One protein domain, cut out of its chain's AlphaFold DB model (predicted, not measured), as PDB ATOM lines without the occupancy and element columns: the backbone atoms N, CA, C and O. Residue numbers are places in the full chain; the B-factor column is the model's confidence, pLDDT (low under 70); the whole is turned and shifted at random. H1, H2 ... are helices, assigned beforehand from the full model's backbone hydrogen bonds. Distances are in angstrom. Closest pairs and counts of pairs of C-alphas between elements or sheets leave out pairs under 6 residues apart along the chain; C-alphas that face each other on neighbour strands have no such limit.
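What this domain is: This is residues 130 to 283 of the 283 residues of an uncharacterized protein of Candidatus Aminicenantes bacterium (UniProt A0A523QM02). The longest helix, H7, runs out as an arm from a slab of helices in two layers: H2, H4 and H6 side by side in one, and H3, H5 and the first part of H7 side by side in the other, running the opposite way. Together these six make an up-and-down bundle, in which each helix runs against the one before it, and short H1 sits by H3. Residues 268 to 281 of H7 stick out from the body. The printed part has 154 residues with seven named helices, H1 to H7 in chain order, and no named strand; its class is all helix. It is only just loose, close to compact, with a radius of gyration of the C-alphas of 18.0 A and a flat outline of 67 by 43 by 23 A.

Where its parts are: Find C-alpha 248 at (156.644, 93.722, 153.731); from there H7 runs 50.4 A to C-alpha 281 at (128.744, 115.352, 189.672). Before it come H6, residues 231 to 243, 18.0 A, and H5, residues 211 to 222, 17.0 A. H4 is residues 194 to 206, 18.1 A, and H3 residues 174 to 190, 24.2 A. H2, residues 145 to 166, runs 31.6 A from C-alpha 145 at (124.198, 110.532, 144.167). H1, residues 130 to 134, measures 6.6 A.

How they stand to each other: Start at H7, which touches H5 with residues 248 to 259 alone; the closest C-alphas, of Gly 213 and Asp 248, are 4.1 A apart, and the two run the same way at a shallow tilt of 4 degrees. H6 and H7 form a hairpin and run opposite ways at 36 degrees, only just a steep tilt; H7 touches H6 with residues 251 to 259 alone, and the closest C-alphas, of Val 238 and Ile 255, are 6.6 A apart. Next look at the hub, H4, which touches H2, H3, H5 and H6. It runs the same way as H6 at 1 degree, with the closest C-alphas, of His 196 and Gly 235, 6.7 A apart. H3 and H4 form a hairpin, closest at the C-alphas of Ile 184 and Ala 197, 5.6 A. H1 and H3 are close but not clearly touching, with the C-alphas of Leu 132 and Ala 186 6.7 A apart. H3 and H7 are apart. Every O i to N i+4 pair is within hydrogen-bond range in H2 to H7; in H1 it is 0 of 1, with 1 of 2 O i to N i+3 pairs.

The domain as a whole: Look for the two farthest C-alphas at Asp 171 and Lys 283, 67.8 A apart. The printed part has no cut and no long link. Residues 130 to 134 have pLDDT under 70.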
ATOM      1  N   PRO A 130     134.541  89.660 142.994       45.69
ATOM      2  CA  PRO A 130     133.103  89.753 143.263       45.69
ATOM      3  C   PRO A 130     132.693  90.209 144.674       45.69
ATOM      4  O   PRO A 130     131.682  90.902 144.816       45.69
ATOM      5  N   GLY A 131     133.471  89.889 145.714       54.09
ATOM      6  CA  GLY A 131     133.253  90.400 147.076       54.09
ATOM      7  C   GLY A 131     133.611  91.885 147.240       54.09
ATOM      8  O   GLY A 131     132.880  92.647 147.875       54.09
ATOM      9  N   LEU A 132     134.687  92.331 146.589       56.03
ATOM     10  CA  LEU A 132     135.115  93.730 146.589       56.03
ATOM     11  C   LEU A 132     134.159  94.617 145.788       56.03
ATOM     12  O   LEU A 132     133.853  95.729 146.220       56.03
ATOM     13  N   ALA A 133     133.650  94.100 144.663       55.91
ATOM     14  CA  ALA A 133     132.680  94.787 143.810       55.91
ATOM     15  C   ALA A 133     131.384  95.130 144.570       55.91
ATOM     16  O   ALA A 133     130.757  96.155 144.299       55.91
ATOM     17  N   LYS A 134     131.013  94.307 145.561       59.09
ATOM     18  CA  LYS A 134     129.867  94.544 146.454       59.09
ATOM     19  C   LYS A 134     130.221  95.356 147.703       59.09
ATOM     20  O   LYS A 134     129.318  95.917 148.326       59.09
ATOM     21  N   SER A 135     131.500  95.445 148.081       70.88
ATOM     22  CA  SER A 135     131.914  96.224 149.250       70.88
ATOM     23  C   SER A 135     131.785  97.715 148.942       70.88
ATOM     24  O   SER A 135     132.488  98.275 148.105       70.88
ATOM     25  N   THR A 136     130.815  98.367 149.567       84.88
ATOM     26  CA  THR A 136     130.638  99.819 149.476       84.88
ATOM     27  C   THR A 136     131.206 100.458 150.737       84.88
ATOM     28  O   THR A 136     131.172  99.817 151.791       84.88
ATOM     29  N   PRO A 137     131.743 101.688 150.662       88.94
ATOM     30  CA  PRO A 137     132.333 102.326 151.829       88.94
ATOM     31  C   PRO A 137     131.297 102.499 152.953       88.94
ATOM     32  O   PRO A 137     130.088 102.593 152.686       88.94
ATOM     33  N   PRO A 138     131.739 102.577 154.221       87.81
ATOM     34  CA  PRO A 138     130.844 102.759 155.356       87.81
ATOM     35  C   PRO A 138     129.870 103.931 155.151       87.81
ATOM     36  O   PRO A 138     130.251 105.056 154.826       87.81
ATOM     37  N   GLY A 139     128.574 103.659 155.320       92.06
ATOM     38  CA  GLY A 139     127.517 104.659 155.154       92.06
ATOM     39  C   GLY A 139     127.094 104.952 153.708       92.06
ATOM     40  O   GLY A 139     126.234 105.811 153.523       92.06
ATOM     41  N   TRP A 140     127.602 104.231 152.699       93.44
ATOM     42  CA  TRP A 140     127.266 104.437 151.278       93.44
ATOM     43  C   TRP A 140     125.762 104.513 150.980       93.44
ATOM     44  O   TRP A 140     125.324 105.349 150.189       93.44
ATOM     45  N   LYS A 141     124.943 103.678 151.637       94.25
ATOM     46  CA  LYS A 141     123.475 103.685 151.472       94.25
ATOM     47  C   LYS A 141     122.841 105.037 151.826       94.25
ATOM     48  O   LYS A 141     121.833 105.395 151.233       94.25
ATOM     49  N   LYS A 142     123.448 105.788 152.751       96.56
ATOM     50  CA  LYS A 142     122.988 107.113 153.200       96.56
ATOM     51  C   LYS A 142     123.528 108.257 152.335       96.56
ATOM     52  O   LYS A 142     123.150 109.405 152.536       96.56
ATOM     53  N   TRP A 143     124.452 107.984 151.412       96.75
ATOM     54  CA  TRP A 143     125.025 109.019 150.553       96.75
ATOM     55  C   TRP A 143     124.081 109.343 149.397       96.75
ATOM     56  O   TRP A 143     123.516 108.448 148.765       96.75
ATOM     57  N   ASN A 144     123.970 110.630 149.078       97.38
ATOM     58  CA  ASN A 144     123.300 111.076 147.864       97.38
ATOM     59  C   ASN A 144     124.147 110.756 146.612       97.38
ATOM     60  O   ASN A 144     125.335 110.433 146.696       97.38
ATOM     61  N   ASN A 145     123.534 110.861 145.432       97.25
ATOM     62  CA  ASN A 145     124.198 110.532 144.167       97.25
ATOM     63  C   ASN A 145     125.408 111.432 143.872       97.25
ATOM     64  O   ASN A 145     126.386 110.959 143.300       97.25
ATOM     65  N   ALA A 146     125.371 112.701 144.288       97.88
ATOM     66  CA  ALA A 146     126.488 113.626 144.108       97.88
ATOM     67  C   ALA A 146     127.729 113.165 144.888       97.88
ATOM     68  O   ALA A 146     128.812 113.071 144.320       97.88
ATOM     69  N   LYS A 147     127.558 112.791 146.161       97.12
ATOM     70  CA  LYS A 147     128.640 112.293 147.013       97.12
ATOM     71  C   LYS A 147     129.209 110.966 146.506       97.12
ATOM     72  O   LYS A 147     130.422 110.795 146.517       97.12
ATOM     73  N   LYS A 148     128.359 110.053 146.021       96.25
ATOM     74  CA  LYS A 148     128.803 108.790 145.401       96.25
ATOM     75  C   LYS A 148     129.665 109.041 144.159       96.25
ATOM     76  O   LYS A 148     130.780 108.539 144.097       96.25
ATOM     77  N   LYS A 149     129.197 109.891 143.235       96.69
ATOM     78  CA  LYS A 149     129.956 110.278 142.031       96.69
ATOM     79  C   LYS A 149     131.277 110.970 142.366       96.69
ATOM     80  O   LYS A 149     132.290 110.689 141.736       96.69
ATOM     81  N   GLN A 150     131.268 111.866 143.354       97.12
ATOM     82  CA  GLN A 150     132.475 112.550 143.814       97.12
ATOM     83  C   GLN A 150     133.499 111.548 144.359       97.12
ATOM     84  O   GLN A 150     134.660 111.588 143.966       97.12
ATOM     85  N   TRP A 151     133.062 110.605 145.194       96.19
ATOM     86  CA  TRP A 151     133.930 109.555 145.726       96.19
ATOM     87  C   TRP A 151     134.493 108.643 144.623       96.19
ATOM     88  O   TRP A 151     135.684 108.343 144.630       96.19
ATOM     89  N   GLU A 152     133.676 108.235 143.643       95.94
ATOM     90  CA  GLU A 152     134.136 107.423 142.501       95.94
ATOM     91  C   GLU A 152     135.182 108.167 141.662       95.94
ATOM     92  O   GLU A 152     136.185 107.579 141.252       95.94
ATOM     93  N   LYS A 153     134.978 109.473 141.449       97.44
ATOM     94  CA  LYS A 153     135.937 110.344 140.767       97.44
ATOM     95  C   LYS A 153     137.258 110.420 141.534       97.44
ATOM     96  O   LYS A 153     138.307 110.192 140.938       97.44
ATOM     97  N   GLU A 154     137.215 110.681 142.840       97.81
ATOM     98  CA  GLU A 154     138.406 110.746 143.700       97.81
ATOM     99  C   GLU A 154     139.175 109.417 143.727       97.81
ATOM    100  O   GLU A 154     140.404 109.406 143.632       97.81
ATOM    101  N   LEU A 155     138.469 108.282 143.789       96.25
ATOM    102  CA  LEU A 155     139.087 106.958 143.709       96.25
ATOM    103  C   LEU A 155     139.730 106.723 142.332       96.25
ATOM    104  O   LEU A 155     140.844 106.201 142.247       96.25
ATOM    105  N   GLY A 156     139.064 107.135 141.249       97.00
ATOM    106  CA  GLY A 156     139.609 107.082 139.892       97.00
ATOM    107  C   GLY A 156     140.882 107.918 139.731       97.00
ATOM    108  O   GLY A 156     141.870 107.439 139.168       97.00
ATOM    109  N   GLU A 157     140.895 109.132 140.282       98.25
ATOM    110  CA  GLU A 157     142.070 110.009 140.322       98.25
ATOM    111  C   GLU A 157     143.214 109.386 141.130       98.25
ATOM    112  O   GLU A 157     144.357 109.373 140.667       98.25
ATOM    113  N   ALA A 158     142.921 108.804 142.297       98.06
ATOM    114  CA  ALA A 158     143.912 108.108 143.114       98.06
ATOM    115  C   ALA A 158     144.531 106.912 142.368       98.06
ATOM    116  O   ALA A 158     145.754 106.784 142.313       98.06
ATOM    117  N   ARG A 159     143.718 106.091 141.689       97.56
ATOM    118  CA  ARG A 159     144.207 105.008 140.810       97.56
ATOM    119  C   ARG A 159     145.066 105.549 139.663       97.56
ATOM    120  O   ARG A 159     146.074 104.943 139.303       97.56
ATOM    121  N   GLY A 160     144.695 106.695 139.092       97.94
ATOM    122  CA  GLY A 160     145.495 107.402 138.091       97.94
ATOM    123  C   GLY A 160     146.880 107.800 138.610       97.94
ATOM    124  O   GLY A 160     147.876 107.573 137.921       97.94
ATOM    125  N   LYS A 161     146.959 108.316 139.842       98.44
ATOM    126  CA  LYS A 161     148.224 108.676 140.505       98.44
ATOM    127  C   LYS A 161     149.112 107.459 140.758       98.44
ATOM    128  O   LYS A 161     150.274 107.494 140.362       98.44
ATOM    129  N   VAL A 162     148.553 106.356 141.269       97.81
ATOM    130  CA  VAL A 162     149.284 105.084 141.452       97.81
ATOM    131  C   VAL A 162     149.892 104.602 140.131       97.81
ATOM    132  O   VAL A 162     151.089 104.324 140.073       97.81
ATOM    133  N   ARG A 163     149.121 104.593 139.031       98.00
ATOM    134  CA  ARG A 163     149.644 104.251 137.692       98.00
ATOM    135  C   ARG A 163     150.763 105.192 137.251       98.00
ATOM    136  O   ARG A 163     151.779 104.748 136.725       98.00
ATOM    137  N   GLY A 164     150.574 106.496 137.447       97.81
ATOM    138  CA  GLY A 164     151.572 107.510 137.113       97.81
ATOM    139  C   GLY A 164     152.867 107.350 137.909       97.81
ATOM    140  O   GLY A 164     153.945 107.592 137.368       97.81
ATOM    141  N   ARG A 165     152.776 106.917 139.172       97.50
ATOM    142  CA  ARG A 165     153.929 106.629 140.026       97.50
ATOM    143  C   ARG A 165     154.628 105.339 139.614       97.50
ATOM    144  O   ARG A 165     155.839 105.369 139.438       97.50
ATOM    145  N   ALA A 166     153.880 104.260 139.383       96.69
ATOM    146  CA  ALA A 166     154.417 102.966 138.954       96.69
ATOM    147  C   ALA A 166     155.275 103.087 137.687       96.69
ATOM    148  O   ALA A 166     156.397 102.598 137.660       96.69
ATOM    149  N   LYS A 167     154.815 103.852 136.686       97.00
ATOM    150  CA  LYS A 167     155.569 104.115 135.445       97.00
ATOM    151  C   LYS A 167     156.926 104.798 135.652       97.00
ATOM    152  O   LYS A 167     157.765 104.754 134.760       97.00
ATOM    153  N   LYS A 168     157.123 105.489 136.779       97.50
ATOM    154  CA  LYS A 168     158.379 106.183 137.113       97.50
ATOM    155  C   LYS A 168     159.361 105.289 137.869       97.50
ATOM    156  O   LYS A 168     160.514 105.678 138.030       97.50
ATOM    157  N   LEU A 169     158.913 104.139 138.368       96.00
ATOM    158  CA  LEU A 169     159.740 103.201 139.116       96.00
ATOM    159  C   LEU A 169     160.338 102.175 138.154       96.00
ATOM    160  O   LEU A 169     159.646 101.641 137.290       96.00
ATOM    161  N   LYS A 170     161.637 101.902 138.305       93.25
ATOM    162  CA  LYS A 170     162.287 100.800 137.591       93.25
ATOM    163  C   LYS A 170     161.804  99.470 138.179       93.25
ATOM    164  O   LYS A 170     161.542  99.381 139.379       93.25
ATOM    165  N   ASP A 171     161.670  98.459 137.329       92.69
ATOM    166  CA  ASP A 171     161.339  97.079 137.714       92.69
ATOM    167  C   ASP A 171     159.986  96.897 138.426       92.69
ATOM    168  O   ASP A 171     159.818  95.957 139.204       92.69
ATOM    169  N   PHE A 172     159.019  97.791 138.208       93.38
ATOM    170  CA  PHE A 172     157.666  97.640 138.745       93.38
ATOM    171  C   PHE A 172     156.802  96.877 137.738       93.38
ATOM    172  O   PHE A 172     156.531  97.385 136.649       93.38
ATOM    173  N   SER A 173     156.422  95.643 138.073       92.38
ATOM    174  CA  SER A 173     155.686  94.776 137.149       92.38
ATOM    175  C   SER A 173     154.220  95.203 137.000       92.38
ATOM    176  O   SER A 173     153.675  95.954 137.817       92.38
ATOM    177  N   GLU A 174     153.554  94.719 135.950       89.25
ATOM    178  CA  GLU A 174     152.113  94.936 135.774       89.25
ATOM    179  C   GLU A 174     151.319  94.223 136.884       89.25
ATOM    180  O   GLU A 174     150.285  94.709 137.345       89.25
ATOM    181  N   GLU A 175     151.826  93.091 137.366       87.50
ATOM    182  CA  GLU A 175     151.306  92.365 138.519       87.50
ATOM    183  C   GLU A 175     151.392  93.212 139.803       87.50
ATOM    184  O   GLU A 175     150.399  93.323 140.532       87.50
ATOM    185  N   ASP A 176     152.517  93.895 140.040       91.50
ATOM    186  CA  ASP A 176     152.688  94.813 141.176       91.50
ATOM    187  C   ASP A 176     151.744  96.014 141.088       91.50
ATOM    188  O   ASP A 176     151.154  96.428 142.089       91.50
ATOM    189  N   LEU A 177     151.557  96.558 139.882       94.06
ATOM    190  CA  LEU A 177     150.602  97.637 139.640       94.06
ATOM    191  C   LEU A 177     149.176  97.193 139.939       94.06
ATOM    192  O   LEU A 177     148.445  97.906 140.630       94.06
ATOM    193  N   ASN A 178     148.777  96.020 139.461       88.38
ATOM    194  CA  ASN A 178     147.454  95.483 139.748       88.38
ATOM    195  C   ASN A 178     147.260  95.255 141.248       88.38
ATOM    196  O   ASN A 178     146.221  95.639 141.785       88.38
ATOM    197  N   SER A 179     148.276  94.735 141.940       88.62
ATOM    198  CA  SER A 179     148.246  94.595 143.395       88.62
ATOM    199  C   SER A 179     148.069  95.949 144.093       88.62
ATOM    200  O   SER A 179     147.168  96.092 144.920       88.62
ATOM    201  N   ALA A 180     148.823  96.982 143.704       94.06
ATOM    202  CA  ALA A 180     148.698  98.325 144.272       94.06
ATOM    203  C   ALA A 180     147.310  98.949 144.034       94.06
ATOM    204  O   ALA A 180     146.733  99.554 144.941       94.06
ATOM    205  N   LEU A 181     146.745  98.776 142.833       94.38
ATOM    206  CA  LEU A 181     145.418  99.286 142.469       94.38
ATOM    207  C   LEU A 181     144.282  98.574 143.212       94.38
ATOM    208  O   LEU A 181     143.317  99.226 143.612       94.38
ATOM    209  N   LEU A 182     144.383  97.258 143.397       89.50
ATOM    210  CA  LEU A 182     143.414  96.495 144.184       89.50
ATOM    211  C   LEU A 182     143.518  96.849 145.670       89.50
ATOM    212  O   LEU A 182     142.498  97.046 146.324       89.50
ATOM    213  N   SER A 183     144.740  97.007 146.172       92.50
ATOM    214  CA  SER A 183     145.043  97.332 147.568       92.50
ATOM    215  C   SER A 183     144.474  98.687 147.996       92.50
ATOM    216  O   SER A 183     143.796  98.782 149.022       92.50
ATOM    217  N   ILE A 184     144.679  99.738 147.188       95.56
ATOM    218  CA  ILE A 184     144.100 101.060 147.473       95.56
ATOM    219  C   ILE A 184     142.570 101.006 147.463       95.56
ATOM    220  O   ILE A 184     141.925 101.522 148.373       95.56
ATOM    221  N   GLU A 185     141.974 100.351 146.467       93.50
ATOM    222  CA  GLU A 185     140.522 100.269 146.345       93.50
ATOM    223  C   GLU A 185     139.899  99.487 147.507       93.50
ATOM    224  O   GLU A 185     138.916  99.935 148.100       93.50
ATOM    225  N   ALA A 186     140.509  98.366 147.883       89.00
ATOM    226  CA  ALA A 186     140.109  97.556 149.021       89.00
ATOM    227  C   ALA A 186     140.145  98.342 150.340       89.00
ATOM    228  O   ALA A 186     139.157  98.355 151.079       89.00
ATOM    229  N   ALA A 187     141.252  99.032 150.628       93.69
ATOM    230  CA  ALA A 187     141.398  99.826 151.846       93.69
ATOM    231  C   ALA A 187     140.351 100.950 151.918       93.69
ATOM    232  O   ALA A 187     139.692 101.135 152.945       93.69
ATOM    233  N   VAL A 188     140.134 101.663 150.809       95.56
ATOM    234  CA  VAL A 188     139.149 102.751 150.752       95.56
ATOM    235  C   VAL A 188     137.725 102.224 150.923       95.56
ATOM    236  O   VAL A 188     136.938 102.813 151.665       95.56
ATOM    237  N   ARG A 189     137.379 101.097 150.292       92.25
ATOM    238  CA  ARG A 189     136.063 100.461 150.466       92.25
ATOM    239  C   ARG A 189     135.848  99.944 151.887       92.25
ATOM    240  O   ARG A 189     134.718  99.976 152.363       92.25
ATOM    241  N   LYS A 190     136.910  99.553 152.599       90.44
ATOM    242  CA  LYS A 190     136.837  99.264 154.040       90.44
ATOM    243  C   LYS A 190     136.629 100.516 154.895       90.44
ATOM    244  O   LYS A 190     136.193 100.374 156.027       90.44
ATOM    245  N   GLY A 191     136.859 101.718 154.365       94.31
ATOM    246  CA  GLY A 191     136.615 102.997 155.041       94.31
ATOM    247  C   GLY A 191     137.869 103.812 155.349       94.31
ATOM    248  O   GLY A 191     137.767 104.834 156.026       94.31
ATOM    249  N   VAL A 192     139.042 103.403 154.854       96.25
ATOM    250  CA  VAL A 192     140.258 104.219 154.947       96.25
ATOM    251  C   VAL A 192     140.093 105.467 154.067       96.25
ATOM    252  O   VAL A 192     139.676 105.344 152.912       96.25
ATOM    253  N   PRO A 193     140.427 106.679 154.541       97.25
ATOM    254  CA  PRO A 193     140.362 107.868 153.694       97.25
ATOM    255  C   PRO A 193     141.277 107.748 152.464       97.25
ATOM    256  O   PRO A 193     142.439 107.358 152.592       97.25
ATOM    257  N   ILE A 194     140.775 108.130 151.278       97.81
ATOM    258  CA  ILE A 194     141.474 107.972 149.982       97.81
ATOM    259  C   ILE A 194     142.891 108.549 150.025       97.81
ATOM    260  O   ILE A 194     143.830 107.892 149.585       97.81
ATOM    261  N   GLY A 195     143.060 109.746 150.596       97.69
ATOM    262  CA  GLY A 195     144.369 110.393 150.705       97.69
ATOM    263  C   GLY A 195     145.380 109.592 151.531       97.69
ATOM    264  O   GLY A 195     146.550 109.537 151.166       97.69
ATOM    265  N   HIS A 196     144.936 108.921 152.598       98.12
ATOM    266  CA  HIS A 196     145.810 108.095 153.435       98.12
ATOM    267  C   HIS A 196     146.152 106.763 152.773       98.12
ATOM    268  O   HIS A 196     147.311 106.360 152.801       98.12
ATOM    269  N   ALA A 197     145.177 106.111 152.132       97.94
ATOM    270  CA  ALA A 197     145.433 104.887 151.375       97.94
ATOM    271  C   ALA A 197     146.391 105.146 150.200       97.94
ATOM    272  O   ALA A 197     147.350 104.401 150.012       97.94
ATOM    273  N   LEU A 198     146.179 106.235 149.450       98.38
ATOM    274  CA  LEU A 198     147.066 106.654 148.365       98.38
ATOM    275  C   LEU A 198     148.472 106.979 148.874       98.38
ATOM    276  O   LEU A 198     149.437 106.449 148.334       98.38
ATOM    277  N   GLY A 199     148.583 107.820 149.908       98.00
ATOM    278  CA  GLY A 199     149.875 108.229 150.460       98.00
ATOM    279  C   GLY A 199     150.693 107.043 150.969       98.00
ATOM    280  O   GLY A 199     151.887 106.967 150.686       98.00
ATOM    281  N   LEU A 200     150.040 106.074 151.628       97.94
ATOM    282  CA  LEU A 200     150.680 104.812 151.988       97.94
ATOM    283  C   LEU A 200     151.200 104.092 150.741       97.94
ATOM    284  O   LEU A 200     152.385 103.783 150.692       97.94
ATOM    285  N   VAL A 201     150.326 103.814 149.762       98.00
ATOM    286  CA  VAL A 201     150.669 103.032 148.560       98.00
ATOM    287  C   VAL A 201     151.826 103.676 147.793       98.00
ATOM    288  O   VAL A 201     152.780 102.994 147.430       98.00
ATOM    289  N   GLU A 202     151.799 104.994 147.600       98.00
ATOM    290  CA  GLU A 202     152.893 105.716 146.946       98.00
ATOM    291  C   GLU A 202     154.206 105.573 147.726       98.00
ATOM    292  O   GLU A 202     155.236 105.250 147.132       98.00
ATOM    293  N   LYS A 203     154.172 105.740 149.054       98.00
ATOM    294  CA  LYS A 203     155.365 105.644 149.902       98.00
ATOM    295  C   LYS A 203     155.923 104.217 149.973       98.00
ATOM    296  O   LYS A 203     157.139 104.054 149.940       98.00
ATOM    297  N   VAL A 204     155.090 103.173 150.038       97.44
ATOM    298  CA  VAL A 204     155.582 101.776 150.021       97.44
ATOM    299  C   VAL A 204     156.227 101.440 148.673       97.44
ATOM    300  O   VAL A 204     157.323 100.879 148.650       97.44
ATOM    301  N   MET A 205     155.626 101.879 147.561       97.25
ATOM    302  CA  MET A 205     156.200 101.711 146.221       97.25
ATOM    303  C   MET A 205     157.552 102.425 146.091       97.25
ATOM    304  O   MET A 205     158.504 101.869 145.549       97.25
ATOM    305  N   GLU A 206     157.670 103.643 146.629       96.69
ATOM    306  CA  GLU A 206     158.936 104.391 146.687       96.69
ATOM    307  C   GLU A 206     160.039 103.667 147.454       96.69
ATOM    308  O   GLU A 206     161.217 103.821 147.139       96.69
ATOM    309  N   LYS A 207     159.663 102.875 148.458       97.19
ATOM    310  CA  LYS A 207     160.588 102.074 149.264       97.19
ATOM    311  C   LYS A 207     160.908 100.712 148.645       97.19
ATOM    312  O   LYS A 207     161.593  99.915 149.283       97.19
ATOM    313  N   GLY A 208     160.445 100.464 147.418       96.19
ATOM    314  CA  GLY A 208     160.694  99.231 146.675       96.19
ATOM    315  C   GLY A 208     159.813  98.057 147.099       96.19
ATOM    316  O   GLY A 208     160.061  96.943 146.649       96.19
ATOM    317  N   ILE A 209     158.797  98.291 147.937       95.75
ATOM    318  CA  ILE A 209     157.823  97.269 148.324       95.75
ATOM    319  C   ILE A 209     156.880  97.033 147.142       95.75
ATOM    320  O   ILE A 209     156.391  97.978 146.515       95.75
ATOM    321  N   LYS A 210     156.641  95.761 146.835       93.94
ATOM    322  CA  LYS A 210     155.952  95.287 145.630       93.94
ATOM    323  C   LYS A 210     154.895  94.244 145.989       93.94
ATOM    324  O   LYS A 210     154.894  93.730 147.107       93.94
ATOM    325  N   GLY A 211     153.991  93.962 145.051       90.94
ATOM    326  CA  GLY A 211     152.932  92.958 145.162       90.94
ATOM    327  C   GLY A 211     152.347  92.804 146.569       90.94
ATOM    328  O   GLY A 211     151.755  93.724 147.138       90.94
ATOM    329  N   ARG A 212     152.580  91.629 147.157       86.38
ATOM    330  CA  ARG A 212     152.075  91.228 148.478       86.38
ATOM    331  C   ARG A 212     152.429  92.194 149.616       86.38
ATOM    332  O   ARG A 212     151.618  92.367 150.526       86.38
ATOM    333  N   GLY A 213     153.595  92.834 149.590       90.31
ATOM    334  CA  GLY A 213     153.976  93.797 150.627       90.31
ATOM    335  C   GLY A 213     153.065  95.033 150.642       90.31
ATOM    336  O   GLY A 213     152.712  95.542 151.703       90.31
ATOM    337  N   ILE A 214     152.599  95.478 149.469       94.50
ATOM    338  CA  ILE A 214     151.633  96.584 149.353       94.50
ATOM    339  C   ILE A 214     150.264  96.147 149.887       94.50
ATOM    340  O   ILE A 214     149.606  96.883 150.629       94.50
ATOM    341  N   GLU A 215     149.841  94.933 149.537       90.69
ATOM    342  CA  GLU A 215     148.564  94.378 149.984       90.69
ATOM    343  C   GLU A 215     148.502  94.239 151.510       90.69
ATOM    344  O   GLU A 215     147.540  94.671 152.146       90.69
ATOM    345  N   THR A 216     149.535  93.666 152.118       90.31
ATOM    346  CA  THR A 216     149.584  93.435 153.567       90.31
ATOM    347  C   THR A 216     149.634  94.751 154.349       90.31
ATOM    348  O   THR A 216     148.866  94.920 155.300       90.31
ATOM    349  N   ALA A 217     150.407  95.741 153.887       95.06
ATOM    350  CA  ALA A 217     150.473  97.058 154.520       95.06
ATOM    351  C   ALA A 217     149.136  97.821 154.443       95.06
ATOM    352  O   ALA A 217     148.676  98.408 155.425       95.06
ATOM    353  N   THR A 218     148.468  97.799 153.284       95.00
ATOM    354  CA  THR A 218     147.153  98.448 153.122       95.00
ATOM    355  C   THR A 218     146.057  97.750 153.922       95.00
ATOM    356  O   THR A 218     145.199  98.422 154.502       95.00
ATOM    357  N   ARG A 219     146.112  96.418 154.028       90.38
ATOM    358  CA  ARG A 219     145.229  95.626 154.894       90.38
ATOM    359  C   ARG A 219     145.424  95.987 156.369       90.38
ATOM    360  O   ARG A 219     144.434  96.186 157.072       90.38
ATOM    361  N   ALA A 220     146.673  96.147 156.807       93.50
ATOM    362  CA  ALA A 220     147.005  96.551 158.170       93.50
ATOM    363  C   ALA A 220     146.499  97.966 158.504       93.50
ATOM    364  O   ALA A 220     145.962  98.185 159.586       93.50
ATOM    365  N   ILE A 221     146.560  98.924 157.568       96.06
ATOM    366  CA  ILE A 221     145.914 100.234 157.773       96.06
ATOM    367  C   ILE A 221     144.386 100.103 157.830       96.06
ATOM    368  O   ILE A 221     143.741 100.757 158.653       96.06
ATOM    369  N   ALA A 222     143.786  99.257 156.988       93.62
ATOM    370  CA  ALA A 222     142.337  99.070 156.966       93.62
ATOM    371  C   ALA A 222     141.779  98.463 158.263       93.62
ATOM    372  O   ALA A 222     140.631  98.733 158.609       93.62
ATOM    373  N   TYR A 223     142.591  97.719 159.018       91.06
ATOM    374  CA  TYR A 223     142.251  97.245 160.363       91.06
ATOM    375  C   TYR A 223     141.983  98.382 161.365       91.06
ATOM    376  O   TYR A 223     141.257  98.202 162.340       91.06
ATOM    377  N   GLY A 224     142.514  99.578 161.103       92.19
ATOM    378  CA  GLY A 224     142.208 100.779 161.871       92.19
ATOM    379  C   GLY A 224     140.779 101.297 161.713       92.19
ATOM    380  O   GLY A 224     140.302 102.061 162.555       92.19
ATOM    381  N   VAL A 225     140.065 100.897 160.658       91.88
ATOM    382  CA  VAL A 225     138.687 101.348 160.461       91.88
ATOM    383  C   VAL A 225     137.785 100.763 161.550       91.88
ATOM    384  O   VAL A 225     137.817  99.573 161.835       91.88
ATOM    385  N   GLY A 226     136.966 101.619 162.164       88.19
ATOM    386  CA  GLY A 226     136.089 101.238 163.276       88.19
ATOM    387  C   GLY A 226     136.768 101.257 164.649       88.19
ATOM    388  O   GLY A 226     136.086 101.072 165.650       88.19
ATOM    389  N   ARG A 227     138.075 101.547 164.720       92.00
ATOM    390  CA  ARG A 227     138.841 101.652 165.977       92.00
ATOM    391  C   ARG A 227     139.077 103.083 166.447       92.00
ATOM    392  O   ARG A 227     139.899 103.310 167.326       92.00
ATOM    393  N   GLU A 228     138.364 104.036 165.847       90.81
ATOM    394  CA  GLU A 228     138.432 105.468 166.168       90.81
ATOM    395  C   GLU A 228     139.852 106.063 166.152       90.81
ATOM    396  O   GLU A 228     140.151 107.031 166.845       90.81
ATOM    397  N   ILE A 229     140.744 105.498 165.338       93.81
ATOM    398  CA  ILE A 229     142.111 105.997 165.231       93.81
ATOM    399  C   ILE A 229     142.192 107.258 164.361       93.81
ATOM    400  O   ILE A 229     141.470 107.419 163.371       93.81
ATOM    401  N   ASN A 230     143.150 108.129 164.675       96.25
ATOM    402  CA  ASN A 230     143.508 109.255 163.820       96.25
ATOM    403  C   ASN A 230     144.425 108.786 162.676       96.25
ATOM    404  O   ASN A 230     145.625 108.574 162.872       96.25
ATOM    405  N   PHE A 231     143.882 108.660 161.462       96.38
ATOM    406  CA  PHE A 231     144.656 108.222 160.292       96.38
ATOM    407  C   PHE A 231     145.808 109.166 159.910       96.38
ATOM    408  O   PHE A 231     146.780 108.706 159.312       96.38
ATOM    409  N   ASN A 232     145.765 110.453 160.287       97.25
ATOM    410  CA  ASN A 232     146.900 111.357 160.070       97.25
ATOM    411  C   ASN A 232     148.104 110.945 160.919       97.25
ATOM    412  O   ASN A 232     149.240 110.949 160.447       97.25
ATOM    413  N   GLU A 233     147.861 110.601 162.182       97.31
ATOM    414  CA  GLU A 233     148.917 110.178 163.095       97.31
ATOM    415  C   GLU A 233     149.405 108.772 162.769       97.31
ATOM    416  O   GLU A 233     150.614 108.552 162.755       97.31
ATOM    417  N   LEU A 234     148.494 107.857 162.411       97.19
ATOM    418  CA  LEU A 234     148.882 106.542 161.907       97.19
ATOM    419  C   LEU A 234     149.779 106.687 160.671       97.19
ATOM    420  O   LEU A 234     150.856 106.104 160.639       97.19
ATOM    421  N   GLY A 235     149.393 107.509 159.688       96.75
ATOM    422  CA  GLY A 235     150.195 107.742 158.483       96.75
ATOM    423  C   GLY A 235     151.612 108.241 158.789       96.75
ATOM    424  O   GLY A 235     152.571 107.759 158.188       96.75
ATOM    425  N   LYS A 236     151.770 109.137 159.776       97.81
ATOM    426  CA  LYS A 236     153.090 109.583 160.255       97.81
ATOM    427  C   LYS A 236     153.901 108.430 160.853       97.81
ATOM    428  O   LYS A 236     155.073 108.291 160.506       97.81
ATOM    429  N   SER A 237     153.289 107.598 161.702       97.69
ATOM    430  CA  SER A 237     153.943 106.406 162.261       97.69
ATOM    431  C   SER A 237     154.389 105.442 161.154       97.69
ATOM    432  O   SER A 237     155.539 105.014 161.152       97.69
ATOM    433  N   VAL A 238     153.534 105.162 160.161       97.44
ATOM    434  CA  VAL A 238     153.880 104.251 159.054       97.44
ATOM    435  C   VAL A 238     154.996 104.811 158.172       97.44
ATOM    436  O   VAL A 238     155.894 104.078 157.765       97.44
ATOM    437  N   HIS A 239     154.995 106.119 157.898       97.62
ATOM    438  CA  HIS A 239     156.096 106.755 157.168       97.62
ATOM    439  C   HIS A 239     157.423 106.608 157.914       97.62
ATOM    440  O   HIS A 239     158.425 106.262 157.293       97.62
ATOM    441  N   LYS A 240     157.411 106.799 159.240       97.88
ATOM    442  CA  LYS A 240     158.585 106.593 160.090       97.88
ATOM    443  C   LYS A 240     159.080 105.144 160.023       97.88
ATOM    444  O   LYS A 240     160.255 104.942 159.753       97.88
ATOM    445  N   MET A 241     158.193 104.153 160.149       97.88
ATOM    446  CA  MET A 241     158.535 102.723 160.014       97.88
ATOM    447  C   MET A 241     159.198 102.413 158.660       97.88
ATOM    448  O   MET A 241     160.211 101.722 158.577       97.88
ATOM    449  N   LEU A 242     158.657 102.972 157.575       97.31
ATOM    450  CA  LEU A 242     159.217 102.826 156.232       97.31
ATOM    451  C   LEU A 242     160.597 103.480 156.083       97.31
ATOM    452  O   LEU A 242     161.457 102.960 155.360       97.31
ATOM    453  N   ASP A 243     160.806 104.625 156.728       96.69
ATOM    454  CA  ASP A 243     162.085 105.333 156.749       96.69
ATOM    455  C   ASP A 243     163.125 104.614 157.633       96.69
ATOM    456  O   ASP A 243     164.294 104.586 157.265       96.69
ATOM    457  N   GLU A 244     162.692 103.922 158.691       96.88
ATOM    458  CA  GLU A 244     163.504 103.017 159.529       96.88
ATOM    459  C   GLU A 244     163.855 101.686 158.842       96.88
ATOM    460  O   GLU A 244     164.604 100.877 159.383       96.88
ATOM    461  N   GLY A 245     163.346 101.459 157.631       96.94
ATOM    462  CA  GLY A 245     163.701 100.294 156.826       96.94
ATOM    463  C   GLY A 245     162.784  99.090 157.007       96.94
ATOM    464  O   GLY A 245     163.081  98.049 156.431       96.94
ATOM    465  N   LEU A 246     161.658  99.214 157.718       96.62
ATOM    466  CA  LEU A 246     160.681  98.127 157.808       96.62
ATOM    467  C   LEU A 246     160.061  97.873 156.429       96.62
ATOM    468  O   LEU A 246     159.743  98.810 155.684       96.62
ATOM    469  N   ARG A 247     159.911  96.596 156.070       95.44
ATOM    470  CA  ARG A 247     159.400  96.141 154.771       95.44
ATOM    471  C   ARG A 247     158.371  95.033 154.954       95.44
ATOM    472  O   ARG A 247     158.313  94.413 156.013       95.44
ATOM    473  N   ASP A 248     157.568  94.841 153.912       91.38
ATOM    474  CA  ASP A 248     156.644  93.722 153.731       91.38
ATOM    475  C   ASP A 248     155.856  93.358 155.006       91.38
ATOM    476  O   ASP A 248     154.990  94.091 155.496       91.38
ATOM    477  N   ASP A 249     156.197  92.201 155.538       87.69
ATOM    478  CA  ASP A 249     155.553  91.505 156.622       87.69
ATOM    479  C   ASP A 249     155.796  92.187 157.975       87.69
ATOM    480  O   ASP A 249     154.851  92.421 158.734       87.69
ATOM    481  N   ASP A 250     157.040  92.591 158.237       92.50
ATOM    482  CA  ASP A 250     157.428  93.294 159.461       92.50
ATOM    483  C   ASP A 250     156.751  94.665 159.537       92.50
ATOM    484  O   ASP A 250     156.212  95.046 160.575       92.50
ATOM    485  N   LEU A 251     156.697  95.380 158.405       95.19
ATOM    486  CA  LEU A 251     155.951  96.632 158.303       95.19
ATOM    487  C   LEU A 251     154.477  96.421 158.664       95.19
ATOM    488  O   LEU A 251     153.916  97.172 159.457       95.19
ATOM    489  N   SER A 252     153.849  95.397 158.091       92.75
ATOM    490  CA  SER A 252     152.432  95.113 158.321       92.75
ATOM    491  C   SER A 252     152.151  94.793 159.789       92.75
ATOM    492  O   SER A 252     151.203  95.330 160.360       92.75
ATOM    493  N   ILE A 253     152.992  93.968 160.421       90.88
ATOM    494  CA  ILE A 253     152.878  93.620 161.844       90.88
ATOM    495  C   ILE A 253     152.984  94.872 162.724       90.88
ATOM    496  O   ILE A 253     152.158  95.059 163.619       90.88
ATOM    497  N   GLU A 254     153.944  95.755 162.457       95.38
ATOM    498  CA  GLU A 254     154.104  96.988 163.234       95.38
ATOM    499  C   GLU A 254     152.951  97.978 163.016       95.38
ATOM    500  O   GLU A 254     152.510  98.621 163.969       95.38
ATOM    501  N   ILE A 255     152.363  98.037 161.814       96.00
ATOM    502  CA  ILE A 255     151.122  98.796 161.585       96.00
ATOM    503  C   ILE A 255     149.982  98.234 162.446       96.00
ATOM    504  O   ILE A 255     149.276  99.005 163.098       96.00
ATOM    505  N   TYR A 256     149.801  96.909 162.495       94.00
ATOM    506  CA  TYR A 256     148.773  96.295 163.343       94.00
ATOM    507  C   TYR A 256     148.978  96.619 164.829       94.00
ATOM    508  O   TYR A 256     148.010  96.968 165.514       94.00
ATOM    509  N   LYS A 257     150.217  96.519 165.330       94.88
ATOM    510  CA  LYS A 257     150.561  96.862 166.720       94.88
ATOM    511  C   LYS A 257     150.262  98.320 167.022       94.88
ATOM    512  O   LYS A 257     149.634  98.616 168.034       94.88
ATOM    513  N   GLU A 258     150.643  99.217 166.124       96.88
ATOM    514  CA  GLU A 258     150.417 100.651 166.281       96.88
ATOM    515  C   GLU A 258     148.924 101.002 166.296       96.88
ATOM    516  O   GLU A 258     148.484 101.810 167.116       96.88
ATOM    517  N   VAL A 259     148.114 100.360 165.447       95.25
ATOM    518  CA  VAL A 259     146.652 100.508 165.478       95.25
ATOM    519  C   VAL A 259     146.076 100.004 166.802       95.25
ATOM    520  O   VAL A 259     145.250 100.689 167.405       95.25
ATOM    521  N   ALA A 260     146.501  98.823 167.261       93.44
ATOM    522  CA  ALA A 260     146.021  98.238 168.510       93.44
ATOM    523  C   ALA A 260     146.383  99.111 169.723       93.44
ATOM    524  O   ALA A 260     145.512  99.399 170.543       93.44
ATOM    525  N   ARG A 261     147.630  99.592 169.786       95.81
ATOM    526  CA  ARG A 261     148.125 100.498 170.830       95.81
ATOM    527  C   ARG A 261     147.299 101.780 170.895       95.81
ATOM    528  O   ARG A 261     146.763 102.110 171.944       95.81
ATOM    529  N   ARG A 262     147.122 102.468 169.761       95.56
ATOM    530  CA  ARG A 262     146.353 103.725 169.695       95.56
ATOM    531  C   ARG A 262     144.883 103.543 170.052       95.56
ATOM    532  O   ARG A 262     144.281 104.425 170.653       95.56
ATOM    533  N   HIS A 263     144.298 102.415 169.659       94.12
ATOM    534  CA  HIS A 263     142.927 102.096 170.029       94.12
ATOM    535  C   HIS A 263     142.785 101.939 171.547       94.12
ATOM    536  O   HIS A 263     141.885 102.534 172.132       94.12
ATOM    537  N   GLN A 264     143.703 101.197 172.173       94.00
ATOM    538  CA  GLN A 264     143.733 101.002 173.621       94.00
ATOM    539  C   GLN A 264     143.904 102.333 174.370       94.00
ATOM    540  O   GLN A 264     143.106 102.640 175.252       94.00
ATOM    541  N   GLU A 265     144.855 103.171 173.950       94.56
ATOM    542  CA  GLU A 265     145.061 104.515 174.518       94.56
ATOM    543  C   GLU A 265     143.801 105.387 174.414       94.56
ATOM    544  O   GLU A 265     143.449 106.113 175.344       94.56
ATOM    545  N   GLY A 266     143.075 105.291 173.296       94.06
ATOM    546  CA  GLY A 266     141.805 105.988 173.111       94.06
ATOM    547  C   GLY A 266     140.697 105.502 174.052       94.06
ATOM    548  O   GLY A 266     139.886 106.313 174.501       94.06
ATOM    549  N   LEU A 267     140.649 104.203 174.365       93.31
ATOM    550  CA  LEU A 267     139.695 103.644 175.328       93.31
ATOM    551  C   LEU A 267     140.007 104.113 176.753       93.31
ATOM    552  O   LEU A 267     139.111 104.608 177.435       93.31
ATOM    553  N   GLU A 268     141.273 104.042 177.160       95.69
ATOM    554  CA  GLU A 268     141.732 104.480 178.485       95.69
ATOM    555  C   GLU A 268     141.487 105.979 178.702       95.69
ATOM    556  O   GLU A 268     140.965 106.388 179.740       95.69
ATOM    557  N   ALA A 269     141.768 106.812 177.694       96.06
ATOM    558  CA  ALA A 269     141.501 108.247 177.762       96.06
ATOM    559  C   ALA A 269     140.002 108.559 177.929       96.06
ATOM    560  O   ALA A 269     139.626 109.450 178.695       96.06
ATOM    561  N   LYS A 270     139.123 107.823 177.237       96.31
ATOM    562  CA  LYS A 270     137.668 107.983 177.384       96.31
ATOM    563  C   LYS A 270     137.185 107.565 178.767       96.31
ATOM    564  O   LYS A 270     136.330 108.248 179.331       96.31
ATOM    565  N   GLU A 271     137.719 106.470 179.298       97.00
ATOM    566  CA  GLU A 271     137.390 105.998 180.640       97.00
ATOM    567  C   GLU A 271     137.809 107.023 181.700       97.00
ATOM    568  O   GLU A 271     136.993 107.400 182.541       97.00
ATOM    569  N   ALA A 272     139.027 107.565 181.602       97.50
ATOM    570  CA  ALA A 272     139.512 108.608 182.504       97.50
ATOM    571  C   ALA A 272     138.601 109.851 182.494       97.50
ATOM    572  O   ALA A 272     138.156 110.306 183.550       97.50
ATOM    573  N   ILE A 273     138.228 110.348 181.306       97.56
ATOM    574  CA  ILE A 273     137.305 111.489 181.159       97.56
ATOM    575  C   ILE A 273     135.932 111.183 181.781       97.56
ATOM    576  O   ILE A 273     135.305 112.060 182.381       97.56
ATOM    577  N   GLN A 274     135.432 109.956 181.632       97.44
ATOM    578  CA  GLN A 274     134.152 109.549 182.207       97.44
ATOM    579  C   GLN A 274     134.211 109.519 183.743       97.44
ATOM    580  O   GLN A 274     133.326 110.076 184.398       97.44
ATOM    581  N   GLN A 275     135.277 108.958 184.318       97.50
ATOM    582  CA  GLN A 275     135.489 108.934 185.767       97.50
ATOM    583  C   GLN A 275     135.607 110.351 186.355       97.50
ATOM    584  O   GLN A 275     135.066 110.625 187.429       97.50
ATOM    585  N   GLU A 276     136.271 111.280 185.660       97.81
ATOM    586  CA  GLU A 276     136.353 112.687 186.078       97.81
ATOM    587  C   GLU A 276     134.984 113.376 186.075       97.81
ATOM    588  O   GLU A 276     134.630 114.058 187.041       97.81
ATOM    589  N   LYS A 277     134.166 113.145 185.039       97.69
ATOM    590  CA  LYS A 277     132.791 113.671 184.970       97.69
ATOM    591  C   LYS A 277     131.913 113.142 186.102       97.69
ATOM    592  O   LYS A 277     131.098 113.887 186.640       97.69
ATOM    593  N   GLU A 278     132.064 111.875 186.477       97.56
ATOM    594  CA  GLU A 278     131.308 111.269 187.579       97.56
ATOM    595  C   GLU A 278     131.746 111.793 188.948       97.56
ATOM    596  O   GLU A 278     130.897 112.064 189.798       97.56
ATOM    597  N   LYS A 279     133.051 112.005 189.153       97.44
ATOM    598  CA  LYS A 279     133.575 112.660 190.362       97.44
ATOM    599  C   LYS A 279     133.095 114.108 190.474       97.44
ATOM    600  O   LYS A 279     132.768 114.545 191.573       97.44
ATOM    601  N   GLY A 280     133.010 114.831 189.354       96.81
ATOM    602  CA  GLY A 280     132.509 116.207 189.307       96.81
ATOM    603  C   GLY A 280     131.023 116.348 189.656       96.81
ATOM    604  O   GLY A 280     130.648 117.343 190.255       96.81
ATOM    605  N   LYS A 281     130.187 115.348 189.346       96.25
ATOM    606  CA  LYS A 281     128.744 115.352 189.672       96.25
ATOM    607  C   LYS A 281     128.420 115.054 191.140       96.25
ATOM    608  O   LYS A 281     127.279 115.239 191.549       96.25
ATOM    609  N   LYS A 282     129.377 114.512 191.898       91.88
ATOM    610  CA  LYS A 282     129.203 114.150 193.318       91.88
ATOM    611  C   LYS A 282     129.630 115.262 194.284       91.88
ATOM    612  O   LYS A 282     129.502 115.070 195.489       91.88
ATOM    613  N   LYS A 283     130.178 116.363 193.767       80.81
ATOM    614  CA  LYS A 283     130.500 117.574 194.528       80.81
ATOM    615  C   LYS A 283     129.374 118.582 194.374       80.81
ATOM    616  O   LYS A 283     129.121 119.287 195.370       80.81
TER     617      LYS A 283